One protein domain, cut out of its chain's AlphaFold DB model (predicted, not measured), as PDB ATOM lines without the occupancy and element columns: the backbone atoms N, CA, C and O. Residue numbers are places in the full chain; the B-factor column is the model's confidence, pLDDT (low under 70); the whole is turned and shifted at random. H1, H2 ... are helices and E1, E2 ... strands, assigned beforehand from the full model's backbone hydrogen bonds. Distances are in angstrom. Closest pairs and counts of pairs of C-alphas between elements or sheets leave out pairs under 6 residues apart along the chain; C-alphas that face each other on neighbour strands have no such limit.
ATOM      1  N   HIS A   3     136.004 110.880 128.972       53.23
ATOM      2  CA  HIS A   3     135.738 112.318 128.759       53.23
ATOM      3  C   HIS A   3     136.838 113.251 129.301       53.23
ATOM      4  O   HIS A   3     137.246 114.179 128.608       53.23
ATOM      5  N   ALA A   4     137.394 112.963 130.483       53.23
ATOM      6  CA  ALA A   4     138.481 113.753 131.077       53.23
ATOM      7  C   ALA A   4     139.825 113.653 130.320       53.23
ATOM      8  O   ALA A   4     140.758 114.394 130.623       53.23
ATOM      9  N   ASN A   5     139.934 112.744 129.343       55.48
ATOM     10  CA  ASN A   5     141.085 112.649 128.446       55.48
ATOM     11  C   ASN A   5     140.879 113.471 127.159       55.48
ATOM     12  O   ASN A   5     141.858 113.921 126.567       55.48
ATOM     13  N   CYS A   6     139.627 113.725 126.749       58.18
ATOM     14  CA  CYS A   6     139.324 114.623 125.631       58.18
ATOM     15  C   CYS A   6     139.847 116.039 125.919       58.18
ATOM     16  O   CYS A   6     140.578 116.593 125.110       58.18
ATOM     17  N   SER A   7     139.590 116.588 127.114       48.96
ATOM     18  CA  SER A   7     140.051 117.932 127.516       48.96
ATOM     19  C   SER A   7     141.571 118.079 127.707       48.96
ATOM     20  O   SER A   7     142.040 119.162 128.048       48.96
ATOM     21  N   ARG A   8     142.350 117.006 127.507       54.67
ATOM     22  CA  ARG A   8     143.820 116.977 127.619       54.67
ATOM     23  C   ARG A   8     144.528 116.564 126.326       54.67
ATOM     24  O   ARG A   8     145.749 116.448 126.315       54.67
ATOM     25  N   THR A   9     143.782 116.292 125.259       52.75
ATOM     26  CA  THR A   9     144.313 115.825 123.970       52.75
ATOM     27  C   THR A   9     143.715 116.642 122.824       52.75
ATOM     28  O   THR A   9     142.838 117.474 123.045       52.75
ATOM     29  N   GLN A  10     144.184 116.419 121.593       56.30
ATOM     30  CA  GLN A  10     143.538 116.943 120.384       56.30
ATOM     31  C   GLN A  10     142.194 116.222 120.185       56.30
ATOM     32  O   GLN A  10     142.093 115.184 119.517       56.30
ATOM     33  N   TRP A  11     141.168 116.738 120.860       59.93
ATOM     34  CA  TRP A  11     139.809 116.206 120.928       59.93
ATOM     35  C   TRP A  11     139.142 116.130 119.547       59.93
ATOM     36  O   TRP A  11     138.299 115.273 119.301       59.93
ATOM     37  N   GLU A  12     139.585 116.953 118.609       54.31
ATOM     38  CA  GLU A  12     139.117 117.010 117.229       54.31
ATOM     39  C   GLU A  12     139.632 115.816 116.406       54.31
ATOM     40  O   GLU A  12     138.910 115.219 115.598       54.31
ATOM     41  N   CYS A  13     140.871 115.390 116.662       54.75
ATOM     42  CA  CYS A  13     141.455 114.215 116.024       54.75
ATOM     43  C   CYS A  13     140.722 112.932 116.450       54.75
ATOM     44  O   CYS A  13     140.342 112.119 115.598       54.75
ATOM     45  N   ASN A  14     140.456 112.764 117.751       60.58
ATOM     46  CA  ASN A  14     139.772 111.588 118.294       60.58
ATOM     47  C   ASN A  14     138.265 111.609 117.972       60.58
ATOM     48  O   ASN A  14     137.525 112.442 118.485       60.58
ATOM     49  N   ARG A  15     137.777 110.629 117.194       58.33
ATOM     50  CA  ARG A  15     136.354 110.491 116.806       58.33
ATOM     51  C   ARG A  15     135.383 110.569 117.996       58.33
ATOM     52  O   ARG A  15     134.295 111.106 117.830       58.33
ATOM     53  N   SER A  16     135.791 110.088 119.171       52.71
ATOM     54  CA  SER A  16     134.991 110.073 120.410       52.71
ATOM     55  C   SER A  16     134.876 111.438 121.100       52.71
ATOM     56  O   SER A  16     134.069 111.594 122.011       52.71
ATOM     57  N   CYS A  17     135.718 112.400 120.716       57.87
ATOM     58  CA  CYS A  17     135.900 113.675 121.403       57.87
ATOM     59  C   CYS A  17     135.535 114.898 120.536       57.87
ATOM     60  O   CYS A  17     135.609 116.008 121.047       57.87
ATOM     61  N   ARG A  18     135.088 114.722 119.276       62.10
ATOM     62  CA  ARG A  18     134.681 115.777 118.298       62.10
ATOM     63  C   ARG A  18     133.404 116.551 118.663       62.10
ATOM     64  O   ARG A  18     132.659 117.019 117.802       62.10
ATOM     65  N   ILE A  19     133.121 116.596 119.950       63.82
ATOM     66  CA  ILE A  19     131.870 116.983 120.559       63.82
ATOM     67  C   ILE A  19     132.232 117.968 121.660       63.82
ATOM     68  O   ILE A  19     132.882 117.589 122.636       63.82
ATOM     69  N   GLN A  20     131.795 119.218 121.529       66.54
ATOM     70  CA  GLN A  20     131.848 120.126 122.665       66.54
ATOM     71  C   GLN A  20     130.726 119.759 123.637       66.54
ATOM     72  O   GLN A  20     129.553 119.733 123.264       66.54
ATOM     73  N   PHE A  21     131.104 119.468 124.879       64.61
ATOM     74  CA  PHE A  21     130.179 119.181 125.969       64.61
ATOM     75  C   PHE A  21     129.753 120.488 126.642       64.61
ATOM     76  O   PHE A  21     130.600 121.283 127.053       64.61
ATOM     77  N   VAL A  22     128.445 120.695 126.786       66.34
ATOM     78  CA  VAL A  22     127.867 121.753 127.620       66.34
ATOM     79  C   VAL A  22     127.212 121.079 128.822       66.34
ATOM     80  O   VAL A  22     126.275 120.293 128.675       66.34
ATOM     81  N   ASN A  23     127.730 121.369 130.021       61.95
ATOM     82  CA  ASN A  23     127.398 120.668 131.274       61.95
ATOM     83  C   ASN A  23     125.944 120.856 131.754       61.95
ATOM     84  O   ASN A  23     125.530 120.226 132.727       61.95
ATOM     85  N   THR A  24     125.181 121.718 131.085       66.80
ATOM     86  CA  THR A  24     123.766 121.998 131.330       66.80
ATOM     87  C   THR A  24     123.002 121.949 130.014       66.80
ATOM     88  O   THR A  24     123.472 122.495 129.020       66.80
ATOM     89  N   ILE A  25     121.792 121.386 130.022       67.76
ATOM     90  CA  ILE A  25     120.842 121.572 128.918       67.76
ATOM     91  C   ILE A  25     120.546 123.066 128.776       67.76
ATOM     92  O   ILE A  25     120.023 123.678 129.706       67.76
ATOM     93  N   THR A  26     120.848 123.631 127.611       72.95
ATOM     94  CA  THR A  26     120.448 124.990 127.228       72.95
ATOM     95  C   THR A  26     119.026 125.023 126.661       72.95
ATOM     96  O   THR A  26     118.361 126.052 126.728       72.95
ATOM     97  N   GLY A  27     118.538 123.903 126.104       75.73
ATOM     98  CA  GLY A  27     117.250 123.846 125.399       75.73
ATOM     99  C   GLY A  27     117.304 124.422 123.977       75.73
ATOM    100  O   GLY A  27     116.261 124.594 123.330       75.73
ATOM    101  N   LEU A  28     118.513 124.716 123.493       76.75
ATOM    102  CA  LEU A  28     118.809 125.122 122.121       76.75
ATOM    103  C   LEU A  28     118.834 123.905 121.181       76.75
ATOM    104  O   LEU A  28     118.356 123.984 120.051       76.75
ATOM    105  N   CYS A  29     119.298 122.753 121.677       82.30
ATOM    106  CA  CYS A  29     119.327 121.496 120.934       82.30
ATOM    107  C   CYS A  29     117.916 120.879 120.821       82.30
ATOM    108  O   CYS A  29     117.410 120.255 121.761       82.30
ATOM    109  N   ARG A  30     117.256 121.067 119.672       84.91
ATOM    110  CA  ARG A  30     115.846 120.705 119.417       84.91
ATOM    111  C   ARG A  30     115.735 119.711 118.266       84.91
ATOM    112  O   ARG A  30     116.629 119.635 117.436       84.91
ATOM    113  N   ARG A  31     114.641 118.951 118.179       84.36
ATOM    114  CA  ARG A  31     114.372 118.167 116.961       84.36
ATOM    115  C   ARG A  31     113.966 119.128 115.833       84.36
ATOM    116  O   ARG A  31     113.114 119.976 116.110       84.36
ATOM    117  N   PRO A  32     114.531 119.022 114.618       84.74
ATOM    118  CA  PRO A  32     114.037 119.777 113.471       84.74
ATOM    119  C   PRO A  32     112.609 119.343 113.108       84.74
ATOM    120  O   PRO A  32     112.174 118.229 113.417       84.74
ATOM    121  N   SER A  33     111.876 120.229 112.440       85.65
ATOM    122  CA  SER A  33     110.600 119.910 111.802       85.65
ATOM    123  C   SER A  33     110.821 118.919 110.651       85.65
ATOM    124  O   SER A  33     111.812 119.047 109.932       85.65
ATOM    125  N   PRO A  34     109.888 117.988 110.366       84.59
ATOM    126  CA  PRO A  34     109.944 117.176 109.144       84.59
ATOM    127  C   PRO A  34     109.851 118.010 107.851       84.59
ATOM    128  O   PRO A  34     110.090 117.481 106.767       84.59
ATOM    129  N   HIS A  35     109.512 119.300 107.958       85.62
ATOM    130  CA  HIS A  35     109.493 120.262 106.855       85.62
ATOM    131  C   HIS A  35     110.734 121.175 106.809       85.62
ATOM    132  O   HIS A  35     110.838 121.993 105.895       85.62
ATOM    133  N   ASP A  36     111.675 121.055 107.756       86.11
ATOM    134  CA  ASP A  36     112.897 121.862 107.744       86.11
ATOM    135  C   ASP A  36     113.810 121.410 106.598       86.11
ATOM    136  O   ASP A  36     114.237 120.251 106.507       86.11
ATOM    137  N   THR A  37     114.142 122.358 105.724       87.71
ATOM    138  CA  THR A  37     115.104 122.167 104.639       87.71
ATOM    139  C   THR A  37     116.151 123.276 104.655       87.71
ATOM    140  O   THR A  37     115.907 124.393 105.119       87.71
ATOM    141  N   CYS A  38     117.333 122.971 104.131       88.18
ATOM    142  CA  CYS A  38     118.366 123.949 103.834       88.18
ATOM    143  C   CYS A  38     118.610 123.939 102.324       88.18
ATOM    144  O   CYS A  38     119.076 122.936 101.786       88.18
ATOM    145  N   PHE A  39     118.225 125.021 101.639       87.27
ATOM    146  CA  PHE A  39     118.236 125.116 100.171       87.27
ATOM    147  C   PHE A  39     117.559 123.907  99.486       87.27
ATOM    148  O   PHE A  39     118.110 123.292  98.578       87.27
ATOM    149  N   GLY A  40     116.385 123.505  99.993       83.72
ATOM    150  CA  GLY A  40     115.623 122.343  99.514       83.72
ATOM    151  C   GLY A  40     116.114 120.974 100.014       83.72
ATOM    152  O   GLY A  40     115.376 119.996  99.920       83.72
ATOM    153  N   ILE A  41     117.309 120.878 100.606       84.93
ATOM    154  CA  ILE A  41     117.831 119.622 101.166       84.93
ATOM    155  C   ILE A  41     117.186 119.371 102.544       84.93
ATOM    156  O   ILE A  41     117.367 120.199 103.440       84.93
ATOM    157  N   PRO A  42     116.466 118.254 102.768       85.88
ATOM    158  CA  PRO A  42     115.804 117.981 104.044       85.88
ATOM    159  C   PRO A  42     116.806 117.670 105.159       85.88
ATOM    160  O   PRO A  42     117.770 116.923 104.957       85.88
ATOM    161  N   ILE A  43     116.553 118.207 106.355       84.73
ATOM    162  CA  ILE A  43     117.419 118.020 107.523       84.73
ATOM    163  C   ILE A  43     117.212 116.623 108.122       84.73
ATOM    164  O   ILE A  43     116.134 116.279 108.593       84.73
ATOM    165  N   LYS A  44     118.271 115.800 108.106       82.60
ATOM    166  CA  LYS A  44     118.250 114.390 108.557       82.60
ATOM    167  C   LYS A  44     118.912 114.161 109.922       82.60
ATOM    168  O   LYS A  44     119.244 113.029 110.258       82.60
ATOM    169  N   TYR A  45     119.168 115.224 110.680       80.55
ATOM    170  CA  TYR A  45     119.767 115.137 112.011       80.55
ATOM    171  C   TYR A  45     118.673 114.986 113.072       80.55
ATOM    172  O   TYR A  45     117.691 115.721 113.050       80.55
ATOM    173  N   ASN A  46     118.856 114.077 114.034       79.25
ATOM    174  CA  ASN A  46     117.864 113.858 115.094       79.25
ATOM    175  C   ASN A  46     117.662 115.088 115.996       79.25
ATOM    176  O   ASN A  46     116.560 115.290 116.503       79.25
ATOM    177  N   TYR A  47     118.704 115.908 116.189       81.72
ATOM    178  CA  TYR A  47     118.616 117.202 116.864       81.72
ATOM    179  C   TYR A  47     119.550 118.238 116.210       81.72
ATOM    180  O   TYR A  47     120.649 117.909 115.754       81.72
ATOM    181  N   THR A  48     119.106 119.494 116.195       81.97
ATOM    182  CA  THR A  48     119.791 120.674 115.655       81.97
ATOM    183  C   THR A  48     119.472 121.922 116.473       81.97
ATOM    184  O   THR A  48     118.420 121.999 117.110       81.97
ATOM    185  N   GLU A  49     120.312 122.947 116.370       75.85
ATOM    186  CA  GLU A  49     119.961 124.316 116.764       75.85
ATOM    187  C   GLU A  49     119.778 125.195 115.512       75.85
ATOM    188  O   GLU A  49     120.758 125.435 114.804       75.85
ATOM    189  N   PRO A  50     118.555 125.674 115.212       71.71
ATOM    190  CA  PRO A  50     118.304 126.590 114.103       71.71
ATOM    191  C   PRO A  50     118.617 128.041 114.513       71.71
ATOM    192  O   PRO A  50     117.723 128.787 114.909       71.71
ATOM    193  N   ILE A  51     119.891 128.444 114.441       68.66
ATOM    194  CA  ILE A  51     120.345 129.765 114.937       68.66
ATOM    195  C   ILE A  51     120.018 130.910 113.955       68.66
ATOM    196  O   ILE A  51     119.693 132.018 114.376       68.66
ATOM    197  N   TYR A  52     120.102 130.656 112.641       70.63
ATOM    198  CA  TYR A  52     120.155 131.706 111.602       70.63
ATOM    199  C   TYR A  52     119.222 131.465 110.399       70.63
ATOM    200  O   TYR A  52     119.515 131.899 109.285       70.63
ATOM    201  N   THR A  53     118.109 130.750 110.582       74.78
ATOM    202  CA  THR A  53     117.223 130.340 109.471       74.78
ATOM    203  C   THR A  53     116.620 131.509 108.687       74.78
ATOM    204  O   THR A  53     116.422 131.375 107.484       74.78
ATOM    205  N   SER A  54     116.395 132.664 109.322       75.56
ATOM    206  CA  SER A  54     115.831 133.869 108.689       75.56
ATOM    207  C   SER A  54     116.720 134.504 107.617       75.56
ATOM    208  O   SER A  54     116.198 135.112 106.695       75.56
ATOM    209  N   TYR A  55     118.045 134.375 107.728       79.96
ATOM    210  CA  TYR A  55     118.997 134.987 106.789       79.96
ATOM    211  C   TYR A  55     119.423 134.037 105.667       79.96
ATOM    212  O   TYR A  55     120.058 134.453 104.700       79.96
ATOM    213  N   LEU A  56     119.110 132.744 105.801       86.49
ATOM    214  CA  LEU A  56     119.619 131.686 104.933       86.49
ATOM    215  C   LEU A  56     119.184 131.878 103.469       86.49
ATOM    216  O   LEU A  56     120.000 131.703 102.566       86.49
ATOM    217  N   SER A  57     117.935 132.300 103.242       84.73
ATOM    218  CA  SER A  57     117.356 132.604 101.921       84.73
ATOM    219  C   SER A  57     118.152 133.633 101.120       84.73
ATOM    220  O   SER A  57     118.276 133.520  99.903       84.73
ATOM    221  N   ASN A  58     118.719 134.626 101.796       86.94
ATOM    222  CA  ASN A  58     119.291 135.823 101.177       86.94
ATOM    223  C   ASN A  58     120.613 135.486 100.468       86.94
ATOM    224  O   ASN A  58     120.975 136.093  99.464       86.94
ATOM    225  N   TYR A  59     121.282 134.433 100.944       90.55
ATOM    226  CA  TYR A  59     122.480 133.850 100.348       90.55
ATOM    227  C   TYR A  59     122.179 132.772  99.293       90.55
ATOM    228  O   TYR A  59     123.114 132.296  98.651       90.55
ATOM    229  N   GLU A  60     120.915 132.400  99.035       89.38
ATOM    230  CA  GLU A  60     120.584 131.423  97.980       89.38
ATOM    231  C   GLU A  60     120.992 131.927  96.584       89.38
ATOM    232  O   GLU A  60     121.345 131.132  95.710       89.38
ATOM    233  N   ILE A  61     121.063 133.249  96.381       89.95
ATOM    234  CA  ILE A  61     121.622 133.854  95.162       89.95
ATOM    235  C   ILE A  61     123.058 133.391  94.867       89.95
ATOM    236  O   ILE A  61     123.462 133.339  93.704       89.95
ATOM    237  N   LEU A  62     123.816 132.963  95.884       92.34
ATOM    238  CA  LEU A  62     125.167 132.431  95.702       92.34
ATOM    239  C   LEU A  62     125.194 131.065  94.997       92.34
ATOM    240  O   LEU A  62     126.226 130.709  94.436       92.34
ATOM    241  N   SER A  63     124.056 130.366  94.883       90.20
ATOM    242  CA  SER A  63     123.900 129.170  94.030       90.20
ATOM    243  C   SER A  63     124.193 129.411  92.544       90.20
ATOM    244  O   SER A  63     124.419 128.455  91.801       90.20
ATOM    245  N   ARG A  64     124.249 130.684  92.126       89.81
ATOM    246  CA  ARG A  64     124.631 131.160  90.788       89.81
ATOM    247  C   ARG A  64     126.152 131.247  90.562       89.81
ATOM    248  O   ARG A  64     126.571 131.652  89.482       89.81
ATOM    249  N   PHE A  65     126.977 130.889  91.551       92.13
ATOM    250  CA  PHE A  65     128.444 130.950  91.498       92.13
ATOM    251  C   PHE A  65     129.022 129.568  91.870       92.13
ATOM    252  O   PHE A  65     129.171 129.267  93.055       92.13
ATOM    253  N   PRO A  66     129.274 128.670  90.893       88.88
ATOM    254  CA  PRO A  66     129.392 127.232  91.170       88.88
ATOM    255  C   PRO A  66     130.532 126.805  92.116       88.88
ATOM    256  O   PRO A  66     130.329 125.937  92.971       88.88
ATOM    257  N   ARG A  67     131.737 127.381  92.004       88.57
ATOM    258  CA  ARG A  67     132.891 127.008  92.849       88.57
ATOM    259  C   ARG A  67     132.744 127.568  94.259       88.57
ATOM    260  O   ARG A  67     133.034 126.861  95.224       88.57
ATOM    261  N   CYS A  68     132.261 128.803  94.380       93.21
ATOM    262  CA  CYS A  68     131.916 129.406  95.658       93.21
ATOM    263  C   CYS A  68     130.821 128.582  96.352       93.21
ATOM    264  O   CYS A  68     131.035 128.080  97.456       93.21
ATOM    265  N   TRP A  69     129.702 128.322  95.667       92.64
ATOM    266  CA  TRP A  69     128.562 127.570  96.198       92.64
ATOM    267  C   TRP A  69     128.923 126.162  96.669       92.64
ATOM    268  O   TRP A  69     128.590 125.792  97.793       92.64
ATOM    269  N   SER A  70     129.678 125.404  95.864       89.70
ATOM    270  CA  SER A  70     130.126 124.046  96.218       89.70
ATOM    271  C   SER A  70     130.961 123.963  97.504       89.70
ATOM    272  O   SER A  70     131.077 122.883  98.083       89.70
ATOM    273  N   SER A  71     131.527 125.084  97.966       90.25
ATOM    274  CA  SER A  71     132.282 125.175  99.224       90.25
ATOM    275  C   SER A  71     131.476 125.842 100.346       90.25
ATOM    276  O   SER A  71     131.490 125.367 101.479       90.25
ATOM    277  N   LEU A  72     130.771 126.932 100.036       91.87
ATOM    278  CA  LEU A  72     130.066 127.775 101.001       91.87
ATOM    279  C   LEU A  72     128.687 127.228 101.385       91.87
ATOM    280  O   LEU A  72     128.356 127.209 102.566       91.87
ATOM    281  N   GLY A  73     127.893 126.752 100.428       90.33
ATOM    282  CA  GLY A  73     126.531 126.277 100.682       90.33
ATOM    283  C   GLY A  73     126.473 125.109 101.684       90.33
ATOM    284  O   GLY A  73     125.764 125.213 102.691       90.33
ATOM    285  N   PRO A  74     127.260 124.025 101.506       88.34
ATOM    286  CA  PRO A  74     127.319 122.926 102.473       88.34
ATOM    287  C   PRO A  74     127.791 123.372 103.864       88.34
ATOM    288  O   PRO A  74     127.292 122.871 104.872       88.34
ATOM    289  N   LEU A  75     128.720 124.335 103.923       88.72
ATOM    290  CA  LEU A  75     129.222 124.925 105.164       88.72
ATOM    291  C   LEU A  75     128.133 125.740 105.884       88.72
ATOM    292  O   LEU A  75     127.952 125.579 107.088       88.72
ATOM    293  N   MET A  76     127.365 126.548 105.147       89.38
ATOM    294  CA  MET A  76     126.215 127.283 105.678       89.38
ATOM    295  C   MET A  76     125.168 126.331 106.259       89.38
ATOM    296  O   MET A  76     124.807 126.484 107.421       89.38
ATOM    297  N   CYS A  77     124.743 125.295 105.526       88.12
ATOM    298  CA  CYS A  77     123.774 124.331 106.061       88.12
ATOM    299  C   CYS A  77     124.275 123.599 107.308       88.12
ATOM    300  O   CYS A  77     123.505 123.399 108.248       88.12
ATOM    301  N   ALA A  78     125.556 123.221 107.341       83.53
ATOM    302  CA  ALA A  78     126.153 122.568 108.501       83.53
ATOM    303  C   ALA A  78     126.167 123.467 109.752       83.53
ATOM    304  O   ALA A  78     126.120 122.949 110.863       83.53
ATOM    305  N   ILE A  79     126.209 124.792 109.585       84.63
ATOM    306  CA  ILE A  79     126.278 125.765 110.683       84.63
ATOM    307  C   ILE A  79     124.887 126.277 111.084       84.63
ATOM    308  O   ILE A  79     124.591 126.345 112.273       84.63
ATOM    309  N   THR A  80     124.003 126.569 110.124       84.78
ATOM    310  CA  THR A  80     122.619 127.003 110.388       84.78
ATOM    311  C   THR A  80     121.760 125.888 110.988       84.78
ATOM    312  O   THR A  80     120.879 126.186 111.787       84.78
ATOM    313  N   TYR A  81     122.033 124.623 110.648       84.67
ATOM    314  CA  TYR A  81     121.397 123.436 111.233       84.67
ATOM    315  C   TYR A  81     122.439 122.570 111.954       84.67
ATOM    316  O   TYR A  81     122.602 121.382 111.659       84.67
ATOM    317  N   ARG A  82     123.179 123.187 112.886       83.40
ATOM    318  CA  ARG A  82     124.301 122.565 113.604       83.40
ATOM    319  C   ARG A  82     123.877 121.256 114.285       83.40
ATOM    320  O   ARG A  82     123.030 121.313 115.179       83.40
ATOM    321  N   PRO A  83     124.471 120.096 113.934       82.42
ATOM    322  CA  PRO A  83     124.141 118.827 114.571       82.42
ATOM    323  C   PRO A  83     124.493 118.836 116.057       82.42
ATOM    324  O   PRO A  83     125.617 119.178 116.451       82.42
ATOM    325  N   CYS A  84     123.528 118.425 116.871       82.72
ATOM    326  CA  CYS A  84     123.681 118.314 118.313       82.72
ATOM    327  C   CYS A  84     123.061 117.009 118.833       82.72
ATOM    328  O   CYS A  84     122.353 116.298 118.118       82.72
ATOM    329  N   ALA A  85     123.328 116.684 120.093       80.96
ATOM    330  CA  ALA A  85     122.664 115.604 120.809       80.96
ATOM    331  C   ALA A  85     122.513 115.955 122.293       80.96
ATOM    332  O   ALA A  85     123.309 116.703 122.857       80.96
ATOM    333  N   ASN A  86     121.505 115.382 122.944       78.53
ATOM    334  CA  ASN A  86     121.270 115.517 124.377       78.53
ATOM    335  C   ASN A  86     121.457 114.136 125.012       78.53
ATOM    336  O   ASN A  86     120.665 113.233 124.746       78.53
ATOM    337  N   ARG A  87     122.527 113.948 125.795       77.57
ATOM    338  CA  ARG A  87     122.825 112.671 126.462       77.57
ATOM    339  C   ARG A  87     122.768 112.834 127.977       77.57
ATOM    340  O   ARG A  87     123.318 113.777 128.546       77.57
ATOM    341  N   SER A  88     122.133 111.876 128.643       78.21
ATOM    342  CA  SER A  88     122.305 111.682 130.081       78.21
ATOM    343  C   SER A  88     123.685 111.102 130.383       78.21
ATOM    344  O   SER A  88     124.169 110.238 129.655       78.21
ATOM    345  N   TYR A  89     124.289 111.537 131.485       76.02
ATOM    346  CA  TYR A  89     125.523 110.976 132.026       76.02
ATOM    347  C   TYR A  89     125.351 110.659 133.513       76.02
ATOM    348  O   TYR A  89     124.474 111.204 134.185       76.02
ATOM    349  N   PHE A  90     126.178 109.757 134.035       75.49
ATOM    350  CA  PHE A  90     126.149 109.370 135.441       75.49
ATOM    351  C   PHE A  90     127.572 109.350 135.994       75.49
ATOM    352  O   PHE A  90     128.392 108.527 135.585       75.49
ATOM    353  N   GLU A  91     127.867 110.257 136.921       75.38
ATOM    354  CA  GLU A  91     129.073 110.181 137.743       75.38
ATOM    355  C   GLU A  91     128.761 109.455 139.054       75.38
ATOM    356  O   GLU A  91     127.659 109.558 139.590       75.38
ATOM    357  N   LEU A  92     129.751 108.745 139.600       75.62
ATOM    358  CA  LEU A  92     129.627 107.927 140.821       75.62
ATOM    359  C   LEU A  92     129.215 108.726 142.077       75.62
ATOM    360  O   LEU A  92     128.868 108.138 143.096       75.62
ATOM    361  N   THR A  93     129.269 110.054 142.004       78.92
ATOM    362  CA  THR A  93     128.899 111.028 143.039       78.92
ATOM    363  C   THR A  93     127.446 111.511 142.941       78.92
ATOM    364  O   THR A  93     126.975 112.196 143.850       78.92
ATOM    365  N   MET A  94     126.723 111.208 141.856       73.88
ATOM    366  CA  MET A  94     125.432 111.831 141.550       73.88
ATOM    367  C   MET A  94     124.240 110.935 141.914       73.88
ATOM    368  O   MET A  94     124.050 109.859 141.357       73.88
ATOM    369  N   ALA A  95     123.345 111.429 142.776       79.51
ATOM    370  CA  ALA A  95     122.099 110.732 143.133       79.51
ATOM    371  C   ALA A  95     121.026 110.728 142.017       79.51
ATOM    372  O   ALA A  95     119.971 110.113 142.168       79.51
ATOM    373  N   LYS A  96     121.259 111.448 140.912       81.45
ATOM    374  CA  LYS A  96     120.414 111.518 139.709       81.45
ATOM    375  C   LYS A  96     121.328 111.670 138.487       81.45
ATOM    376  O   LYS A  96     122.328 112.374 138.613       81.45
ATOM    377  N   PRO A  97     121.005 111.087 137.319       78.59
ATOM    378  CA  PRO A  97     121.805 111.294 136.117       78.59
ATOM    379  C   PRO A  97     121.834 112.779 135.738       78.59
ATOM    380  O   PRO A  97     120.791 113.440 135.678       78.59
ATOM    381  N   GLY A  98     123.032 113.290 135.462       78.86
ATOM    382  CA  GLY A  98     123.210 114.571 134.796       78.86
ATOM    383  C   GLY A  98     122.722 114.498 133.350       78.86
ATOM    384  O   GLY A  98     122.520 113.416 132.794       78.86
ATOM    385  N   LYS A  99     122.532 115.657 132.719       77.80
ATOM    386  CA  LYS A  99     122.262 115.753 131.280       77.80
ATOM    387  C   LYS A  99     123.155 116.822 130.675       77.80
ATOM    388  O   LYS A  99     123.239 117.920 131.219       77.80
ATOM    389  N   MET A 100     123.807 116.481 129.572       76.84
ATOM    390  CA  MET A 100     124.726 117.349 128.844       76.84
ATOM    391  C   MET A 100     124.292 117.449 127.385       76.84
ATOM    392  O   MET A 100     123.839 116.470 126.785       76.84
ATOM    393  N   GLU A 101     124.452 118.636 126.814       74.11
ATOM    394  CA  GLU A 101     124.326 118.826 125.372       74.11
ATOM    395  C   GLU A 101     125.693 118.661 124.708       74.11
ATOM    396  O   GLU A 101     126.741 118.966 125.281       74.11
ATOM    397  N   MET A 102     125.662 118.113 123.502       73.39
ATOM    398  CA  MET A 102     126.810 117.657 122.737       73.39
ATOM    399  C   MET A 102     126.754 118.292 121.352       73.39
ATOM    400  O   MET A 102     125.774 118.089 120.641       73.39
ATOM    401  N   TRP A 103     127.792 119.030 120.961       75.30
ATOM    402  CA  TRP A 103     127.780 119.863 119.753       75.30
ATOM    403  C   TRP A 103     128.889 119.479 118.777       75.30
ATOM    404  O   TRP A 103     130.057 119.445 119.164       75.30
ATOM    405  N   GLN A 104     128.550 119.237 117.506       77.52
ATOM    406  CA  GLN A 104     129.557 118.985 116.468       77.52
ATOM    407  C   GLN A 104     130.408 120.237 116.209       77.52
ATOM    408  O   GLN A 104     129.894 121.358 116.202       77.52
ATOM    409  N   VAL A 105     131.705 120.041 115.962       74.17
ATOM    410  CA  VAL A 105     132.665 121.088 115.567       74.17
ATOM    411  C   VAL A 105     133.201 120.801 114.159       74.17
ATOM    412  O   VAL A 105     133.361 119.642 113.768       74.17
ATOM    413  N   PHE A 106     133.441 121.856 113.379       77.32
ATOM    414  CA  PHE A 106     133.876 121.782 111.982       77.32
ATOM    415  C   PHE A 106     135.381 122.056 111.837       77.32
ATOM    416  O   PHE A 106     136.034 122.535 112.763       77.32
ATOM    417  N   ARG A 107     135.967 121.749 110.672       77.25
ATOM    418  CA  ARG A 107     137.385 122.053 110.421       77.25
ATOM    419  C   ARG A 107     137.536 123.471 109.901       77.25
ATOM    420  O   ARG A 107     136.810 123.880 108.995       77.25
ATOM    421  N   GLN A 108     138.545 124.183 110.388       79.81
ATOM    422  CA  GLN A 108     138.886 125.502 109.865       79.81
ATOM    423  C   GLN A 108     139.272 125.445 108.376       79.81
ATOM    424  O   GLN A 108     138.945 126.365 107.632       79.81
ATOM    425  N   SER A 109     139.867 124.334 107.909       80.92
ATOM    426  CA  SER A 109     140.204 124.103 106.491       80.92
ATOM    427  C   SER A 109     139.024 124.281 105.537       80.92
ATOM    428  O   SER A 109     139.208 124.691 104.393       80.92
ATOM    429  N   ASP A 110     137.816 123.957 105.996       84.18
ATOM    430  CA  ASP A 110     136.617 123.981 105.166       84.18
ATOM    431  C   ASP A 110     136.050 125.416 105.103       84.18
ATOM    432  O   ASP A 110     135.627 125.867 104.038       84.18
ATOM    433  N   CYS A 111     136.184 126.184 106.196       88.87
ATOM    434  CA  CYS A 111     135.917 127.628 106.237       88.87
ATOM    435  C   CYS A 111     136.925 128.425 105.388       88.87
ATOM    436  O   CYS A 111     136.529 129.276 104.594       88.87
ATOM    437  N   ILE A 112     138.222 128.100 105.486       89.20
ATOM    438  CA  ILE A 112     139.289 128.709 104.675       89.20
ATOM    439  C   ILE A 112     139.052 128.438 103.183       89.20
ATOM    440  O   ILE A 112     139.065 129.379 102.395       89.20
ATOM    441  N   ARG A 113     138.719 127.200 102.789       89.95
ATOM    442  CA  ARG A 113     138.396 126.870 101.388       89.95
ATOM    443  C   ARG A 113     137.179 127.638 100.863       89.95
ATOM    444  O   ARG A 113     137.195 128.092  99.720       89.95
ATOM    445  N   ALA A 114     136.125 127.791 101.668       92.21
ATOM    446  CA  ALA A 114     134.975 128.614 101.292       92.21
ATOM    447  C   ALA A 114     135.380 130.090 101.119       92.21
ATOM    448  O   ALA A 114     135.026 130.709 100.119       92.21
ATOM    449  N   ARG A 115     136.200 130.622 102.033       93.14
ATOM    450  CA  ARG A 115     136.772 131.976 101.979       93.14
ATOM    451  C   ARG A 115     137.655 132.217 100.745       93.14
ATOM    452  O   ARG A 115     137.570 133.284 100.147       93.14
ATOM    453  N   GLU A 116     138.452 131.236 100.330       92.49
ATOM    454  CA  GLU A 116     139.255 131.285  99.098       92.49
ATOM    455  C   GLU A 116     138.379 131.234  97.836       92.49
ATOM    456  O   GLU A 116     138.513 132.071  96.943       92.49
ATOM    457  N   ASN A 117     137.449 130.277  97.759       90.93
ATOM    458  CA  ASN A 117     136.595 130.085  96.581       90.93
ATOM    459  C   ASN A 117     135.525 131.182  96.414       90.93
ATOM    460  O   ASN A 117     135.068 131.412  95.297       90.93
ATOM    461  N   CYS A 118     135.166 131.886  97.489       94.56
ATOM    462  CA  CYS A 118     134.243 133.024  97.494       94.56
ATOM    463  C   CYS A 118     134.951 134.373  97.729       94.56
ATOM    464  O   CYS A 118     134.318 135.316  98.201       94.56
ATOM    465  N   ALA A 119     136.246 134.507  97.413       92.84
ATOM    466  CA  ALA A 119     137.029 135.712  97.730       92.84
ATOM    467  C   ALA A 119     136.401 137.038  97.237       92.84
ATOM    468  O   ALA A 119     136.571 138.073  97.881       92.84
ATOM    469  N   PHE A 120     135.628 137.013  96.146       91.49
ATOM    470  CA  PHE A 120     134.896 138.181  95.640       91.49
ATOM    471  C   PHE A 120     133.788 138.665  96.594       91.49
ATOM    472  O   PHE A 120     133.615 139.866  96.760       91.49
ATOM    473  N   ILE A 121     133.088 137.761  97.289       92.77
ATOM    474  CA  ILE A 121     132.063 138.104  98.293       92.77
ATOM    475  C   ILE A 121     132.683 138.885  99.456       92.77
ATOM    476  O   ILE A 121     132.104 139.855  99.942       92.77
ATOM    477  N   ILE A 122     133.903 138.515  99.851       92.09
ATOM    478  CA  ILE A 122     134.659 139.188 100.915       92.09
ATOM    479  C   ILE A 122     135.141 140.571 100.455       92.09
ATOM    480  O   ILE A 122     135.075 141.521 101.227       92.09
ATOM    481  N   GLN A 123     135.564 140.713  99.194       91.66
ATOM    482  CA  GLN A 123     135.917 142.016  98.606       91.66
ATOM    483  C   GLN A 123     134.723 142.981  98.512       91.66
ATOM    484  O   GLN A 123     134.928 144.192  98.499       91.66
ATOM    485  N   LEU A 124     133.494 142.458  98.469       91.15
ATOM    486  CA  LEU A 124     132.253 143.242  98.485       91.15
ATOM    487  C   LEU A 124     131.726 143.536  99.899       91.15
ATOM    488  O   LEU A 124     130.748 144.263 100.027       91.15
ATOM    489  N   GLY A 125     132.326 142.967 100.951       91.91
ATOM    490  CA  GLY A 125     131.797 143.056 102.317       91.91
ATOM    491  C   GLY A 125     130.523 142.233 102.561       91.91
ATOM    492  O   GLY A 125     129.892 142.394 103.594       91.91
ATOM    493  N   LEU A 126     130.156 141.332 101.642       92.15
ATOM    494  CA  LEU A 126     128.922 140.531 101.681       92.15
ATOM    495  C   LEU A 126     129.137 139.134 102.300       92.15
ATOM    496  O   LEU A 126     128.411 138.187 101.994       92.15
ATOM    497  N   TRP A 127     130.181 138.968 103.115       91.34
ATOM    498  CA  TRP A 127     130.477 137.701 103.785       91.34
ATOM    499  C   TRP A 127     129.638 137.571 105.065       91.34
ATOM    500  O   TRP A 127     129.664 138.493 105.875       91.34
ATOM    501  N   PRO A 128     128.930 136.448 105.291       88.46
ATOM    502  CA  PRO A 128     128.057 136.298 106.452       88.46
ATOM    503  C   PRO A 128     128.832 136.355 107.776       88.46
ATOM    504  O   PRO A 128     129.701 135.517 108.026       88.46
ATOM    505  N   ASP A 129     128.451 137.281 108.662       84.92
ATOM    506  CA  ASP A 129     129.102 137.518 109.965       84.92
ATOM    507  C   ASP A 129     129.188 136.262 110.850       84.92
ATOM    508  O   ASP A 129     130.135 136.082 111.618       84.92
ATOM    509  N   PHE A 130     128.215 135.351 110.724       82.25
ATOM    510  CA  PHE A 130     128.192 134.089 111.466       82.25
ATOM    511  C   PHE A 130     129.232 133.058 110.981       82.25
ATOM    512  O   PHE A 130     129.475 132.070 111.674       82.25
ATOM    513  N   LEU A 131     129.887 133.276 109.830       86.54
ATOM    514  CA  LEU A 131     131.000 132.460 109.326       86.54
ATOM    515  C   LEU A 131     132.366 133.086 109.649       86.54
ATOM    516  O   LEU A 131     133.219 133.268 108.774       86.54
ATOM    517  N   ASN A 132     132.610 133.400 110.920       82.97
ATOM    518  CA  ASN A 132     133.937 133.811 111.370       82.97
ATOM    519  C   ASN A 132     134.890 132.596 111.415       82.97
ATOM    520  O   ASN A 132     134.797 131.758 112.306       82.97
ATOM    521  N   CYS A 133     135.836 132.511 110.470       83.50
ATOM    522  CA  CYS A 133     136.847 131.442 110.424       83.50
ATOM    523  C   CYS A 133     137.991 131.587 111.459       83.50
ATOM    524  O   CYS A 133     138.981 130.857 111.362       83.50
ATOM    525  N   SER A 134     137.922 132.543 112.395       74.12
ATOM    526  CA  SER A 134     138.908 132.704 113.477       74.12
ATOM    527  C   SER A 134     138.459 132.030 114.780       74.12
ATOM    528  O   SER A 134     137.272 131.838 115.032       74.12
ATOM    529  N   HIS A 135     139.425 131.664 115.623       61.01
ATOM    530  CA  HIS A 135     139.208 130.851 116.831       61.01
ATOM    531  C   HIS A 135     138.842 131.671 118.069       61.01
ATOM    532  O   HIS A 135     139.225 131.322 119.186       61.01
ATOM    533  N   THR A 136     138.175 132.808 117.889       50.76
ATOM    534  CA  THR A 136     137.959 133.784 118.961       50.76
ATOM    535  C   THR A 136     137.054 133.223 120.057       50.76
ATOM    536  O   THR A 136     135.833 133.153 119.903       50.76
ATOM    537  N   ILE A 137     137.671 132.853 121.186       50.29
ATOM    538  CA  ILE A 137     137.019 132.426 122.431       50.29
ATOM    539  C   ILE A 137     136.381 133.650 123.110       50.29
ATOM    540  O   ILE A 137     136.810 134.105 124.169       50.29
ATOM    541  N   GLU A 138     135.352 134.217 122.486       46.47
ATOM    542  CA  GLU A 138     134.584 135.308 123.076       46.47
ATOM    543  C   GLU A 138     133.484 134.763 123.992       46.47
ATOM    544  O   GLU A 138     132.424 134.309 123.554       46.47
ATOM    545  N   ASN A 139     133.739 134.876 125.297       41.55
ATOM    546  CA  ASN A 139     132.735 134.851 126.362       41.55
ATOM    547  C   ASN A 139     131.847 133.590 126.389       41.55
ATOM    548  O   ASN A 139     130.634 133.658 126.198       41.55
ATOM    549  N   ASN A 140     132.461 132.439 126.695       48.85
ATOM    550  CA  ASN A 140     131.801 131.148 126.971       48.85
ATOM    551  C   ASN A 140     130.933 130.558 125.838       48.85
ATOM    552  O   ASN A 140     130.195 129.598 126.071       48.85
ATOM    553  N   LYS A 141     131.017 131.085 124.612       54.49
ATOM    554  CA  LYS A 141     130.316 130.533 123.443       54.49
ATOM    555  C   LYS A 141     131.001 129.267 122.912       54.49
ATOM    556  O   LYS A 141     132.192 129.044 123.119       54.49
ATOM    557  N   ALA A 142     130.230 128.420 122.232       57.23
ATOM    558  CA  ALA A 142     130.720 127.157 121.690       57.23
ATOM    559  C   ALA A 142     131.682 127.371 120.503       57.23
ATOM    560  O   ALA A 142     131.356 128.105 119.570       57.23
ATOM    561  N   HIS A 143     132.821 126.673 120.496       66.75
ATOM    562  CA  HIS A 143     133.755 126.647 119.369       66.75
ATOM    563  C   HIS A 143     133.040 126.112 118.125       66.75
ATOM    564  O   HIS A 143     132.399 125.060 118.181       66.75
ATOM    565  N   LEU A 144     133.146 126.817 116.998       73.67
ATOM    566  CA  LEU A 144     132.555 126.389 115.724       73.67
ATOM    567  C   LEU A 144     133.572 125.667 114.823       73.67
ATOM    568  O   LEU A 144     133.210 124.723 114.119       73.67
ATOM    569  N   PHE A 145     134.845 126.067 114.914       76.81
ATOM    570  CA  PHE A 145     135.967 125.558 114.125       76.81
ATOM    571  C   PHE A 145     137.155 125.126 115.005       76.81
ATOM    572  O   PHE A 145     137.248 125.522 116.167       76.81
ATOM    573  N   SER A 146     138.064 124.337 114.426       69.79
ATOM    574  CA  SER A 146     139.413 124.043 114.943       69.79
ATOM    575  C   SER A 146     140.411 123.866 113.790       69.79
ATOM    576  O   SER A 146     140.040 123.380 112.713       69.79
ATOM    577  N   ASP A 147     141.671 124.245 114.020       65.10
ATOM    578  CA  ASP A 147     142.818 124.136 113.104       65.10
ATOM    579  C   ASP A 147     143.171 122.697 112.708       65.10
ATOM    580  O   ASP A 147     143.889 122.489 111.730       65.10
ATOM    581  N   SER A 148     142.766 121.709 113.521       59.29
ATOM    582  CA  SER A 148     143.463 120.417 113.599       59.29
ATOM    583  C   SER A 148     143.702 119.749 112.232       59.29
ATOM    584  O   SER A 148     142.784 119.400 111.487       59.29
ATOM    585  N   SER A 149     144.981 119.512 111.920       51.45
ATOM    586  CA  SER A 149     145.451 118.960 110.638       51.45
ATOM    587  C   SER A 149     145.088 117.484 110.419       51.45
ATOM    588  O   SER A 149     145.355 116.910 109.360       51.45
ATOM    589  N   CYS A 150     144.441 116.854 111.401       51.89
ATOM    590  CA  CYS A 150     143.938 115.494 111.332       51.89
ATOM    591  C   CYS A 150     142.917 115.337 110.195       51.89
ATOM    592  O   CYS A 150     141.776 115.797 110.274       51.89
ATOM    593  N   LYS A 151     143.315 114.616 109.136       49.07
ATOM    594  CA  LYS A 151     142.460 114.234 108.001       49.07
ATOM    595  C   LYS A 151     141.346 113.291 108.466       49.07
ATOM    596  O   LYS A 151     141.422 112.078 108.279       49.07
ATOM    597  N   MET A 152     140.297 113.840 109.082       47.19
ATOM    598  CA  MET A 152     139.161 113.045 109.540       47.19
ATOM    599  C   MET A 152     138.526 112.338 108.335       47.19
ATOM    600  O   MET A 152     138.298 112.998 107.311       47.19
ATOM    601  N   PRO A 153     138.191 111.042 108.441       43.78
ATOM    602  CA  PRO A 153     137.393 110.380 107.430       43.78
ATOM    603  C   PRO A 153     135.956 110.903 107.542       43.78
ATOM    604  O   PRO A 153     135.171 110.469 108.383       43.78
ATOM    605  N   TYR A 154     135.626 111.879 106.701       49.74
ATOM    606  CA  TYR A 154     134.266 112.042 106.212       49.74
ATOM    607  C   TYR A 154     134.154 111.099 105.007       49.74
ATOM    608  O   TYR A 154     134.493 111.465 103.888       49.74
ATOM    609  N   ASN A 155     133.793 109.835 105.268       42.61
ATOM    610  CA  ASN A 155     133.687 108.775 104.248       42.61
ATOM    611  C   ASN A 155     132.602 109.089 103.207       42.61
ATOM    612  O   ASN A 155     132.628 108.575 102.094       42.61
ATOM    613  N   LYS A 156     131.623 109.904 103.609       51.62
ATOM    614  CA  LYS A 156     130.649 110.534 102.731       51.62
ATOM    615  C   LYS A 156     131.237 111.847 102.235       51.62
ATOM    616  O   LYS A 156     131.716 112.645 103.043       51.62
ATOM    617  N   GLU A 157     131.121 112.088 100.938       49.74
ATOM    618  CA  GLU A 157     131.232 113.440 100.396       49.74
ATOM    619  C   GLU A 157     130.256 114.378 101.140       49.74
ATOM    620  O   GLU A 157     129.180 113.925 101.559       49.74
ATOM    621  N   PRO A 158     130.589 115.672 101.322       55.04
ATOM    622  CA  PRO A 158     129.597 116.648 101.761       55.04
ATOM    623  C   PRO A 158     128.416 116.641 100.784       55.04
ATOM    624  O   PRO A 158     128.586 116.321  99.607       55.04
ATOM    625  N   SER A 159     127.219 116.992 101.262       60.87
ATOM    626  CA  SER A 159     126.013 117.049 100.429       60.87
ATOM    627  C   SER A 159     126.264 117.928  99.204       60.87
ATOM    628  O   SER A 159     126.334 119.153  99.334       60.87
ATOM    629  N   ARG A 160     126.434 117.300  98.031       66.98
ATOM    630  CA  ARG A 160     126.668 118.003  96.768       66.98
ATOM    631  C   ARG A 160     125.476 118.916  96.519       66.98
ATOM    632  O   ARG A 160     124.368 118.430  96.317       66.98
ATOM    633  N   MET A 161     125.709 120.219  96.567       76.88
ATOM    634  CA  MET A 161     124.700 121.187  96.172       76.88
ATOM    635  C   MET A 161     124.749 121.381  94.670       76.88
ATOM    636  O   MET A 161     125.822 121.565  94.093       76.88
ATOM    637  N   GLU A 162     123.577 121.356  94.056       75.06
ATOM    638  CA  GLU A 162     123.427 121.682  92.649       75.06
ATOM    639  C   GLU A 162     123.679 123.184  92.466       75.06
ATOM    640  O   GLU A 162     123.109 124.030  93.161       75.06
ATOM    641  N   SER A 163     124.599 123.520  91.563       76.88
ATOM    642  CA  SER A 163     124.845 124.895  91.141       76.88
ATOM    643  C   SER A 163     123.847 125.271  90.051       76.88
ATOM    644  O   SER A 163     123.793 124.604  89.015       76.88
TER     645      SER A 163
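Overview. This is residues 3 to 163 of the 1016 residues of an uncharacterized protein of Dracunculus medinensis (UniProt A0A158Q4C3). A strongly twisted sheet, built round the long hairpin E3-E4 with short E2 and E1 at its edges, makes one end of an elongated body; at the other end H3 sits between H2 and H4. Under half of the 161 printed residues are in named elements, along the chain H1 E1 E2 H2 H3 E3 E4 H4 H5, class mixed. The sheet, E1 - E4 - E3 - E2, is antiparallel; the whole is compact, with a radius of gyration of the C-alphas of 17.0 A, and spans 56 by 36 by 33 A.

Arrangement. Begin at H1, residues 3 to 6, which touches no helix. Next find E1, residues 19 to 22, antiparallel to E4, residues 98 to 104, with N 20 and O 103 2.9 A apart. E2, residues 48 to 50, is antiparallel to E3, residues 81 to 89, with N 49 and O 82 3.4 A apart. E3 and E4 form a hairpin, N 98 to O 89 2.8 A; these N and O pairs are within hydrogen-bond range. H2, residues 53 to 64, touches H3, residues 66 to 80, in a helical hairpin: C-alphas 63 and 69 are closest, 5.4 A. H3 only grazes the sheet with residues 76 to 80. H4, residues 108 to 117, touches H3, C-alphas 68 and 117 closest at 4.8 A. H5, residues 119 to 123, is close to H4 but not clearly touching, C-alphas 115 and 122 closest at 7.6 A. Every O i to N i+4 pair is within hydrogen-bond range in H4 and H5, 8 of 11 in H3, and 0 of 8 in H2, where 7 of 9 O i to N i+3 pairs are.

Along the chain. Find C-alpha 3 at (135.738, 112.318, 128.759), where H1 begins. H2 runs 20.1 A, H3 20.4 A, E3 24.6 A and E4 19.9 A; H5 ends at C-alpha 123, (135.917, 142.016, 98.606).

Size, cuts and confidence. C-alphas 95 and 120 are farthest apart, 56.3 A; the printed part has no cut. The links H1 to E1 and E1 to E2 are long. Look for pLDDT under 70 at residues 3 to 25, 51, 135 to 143 and 146 to 160.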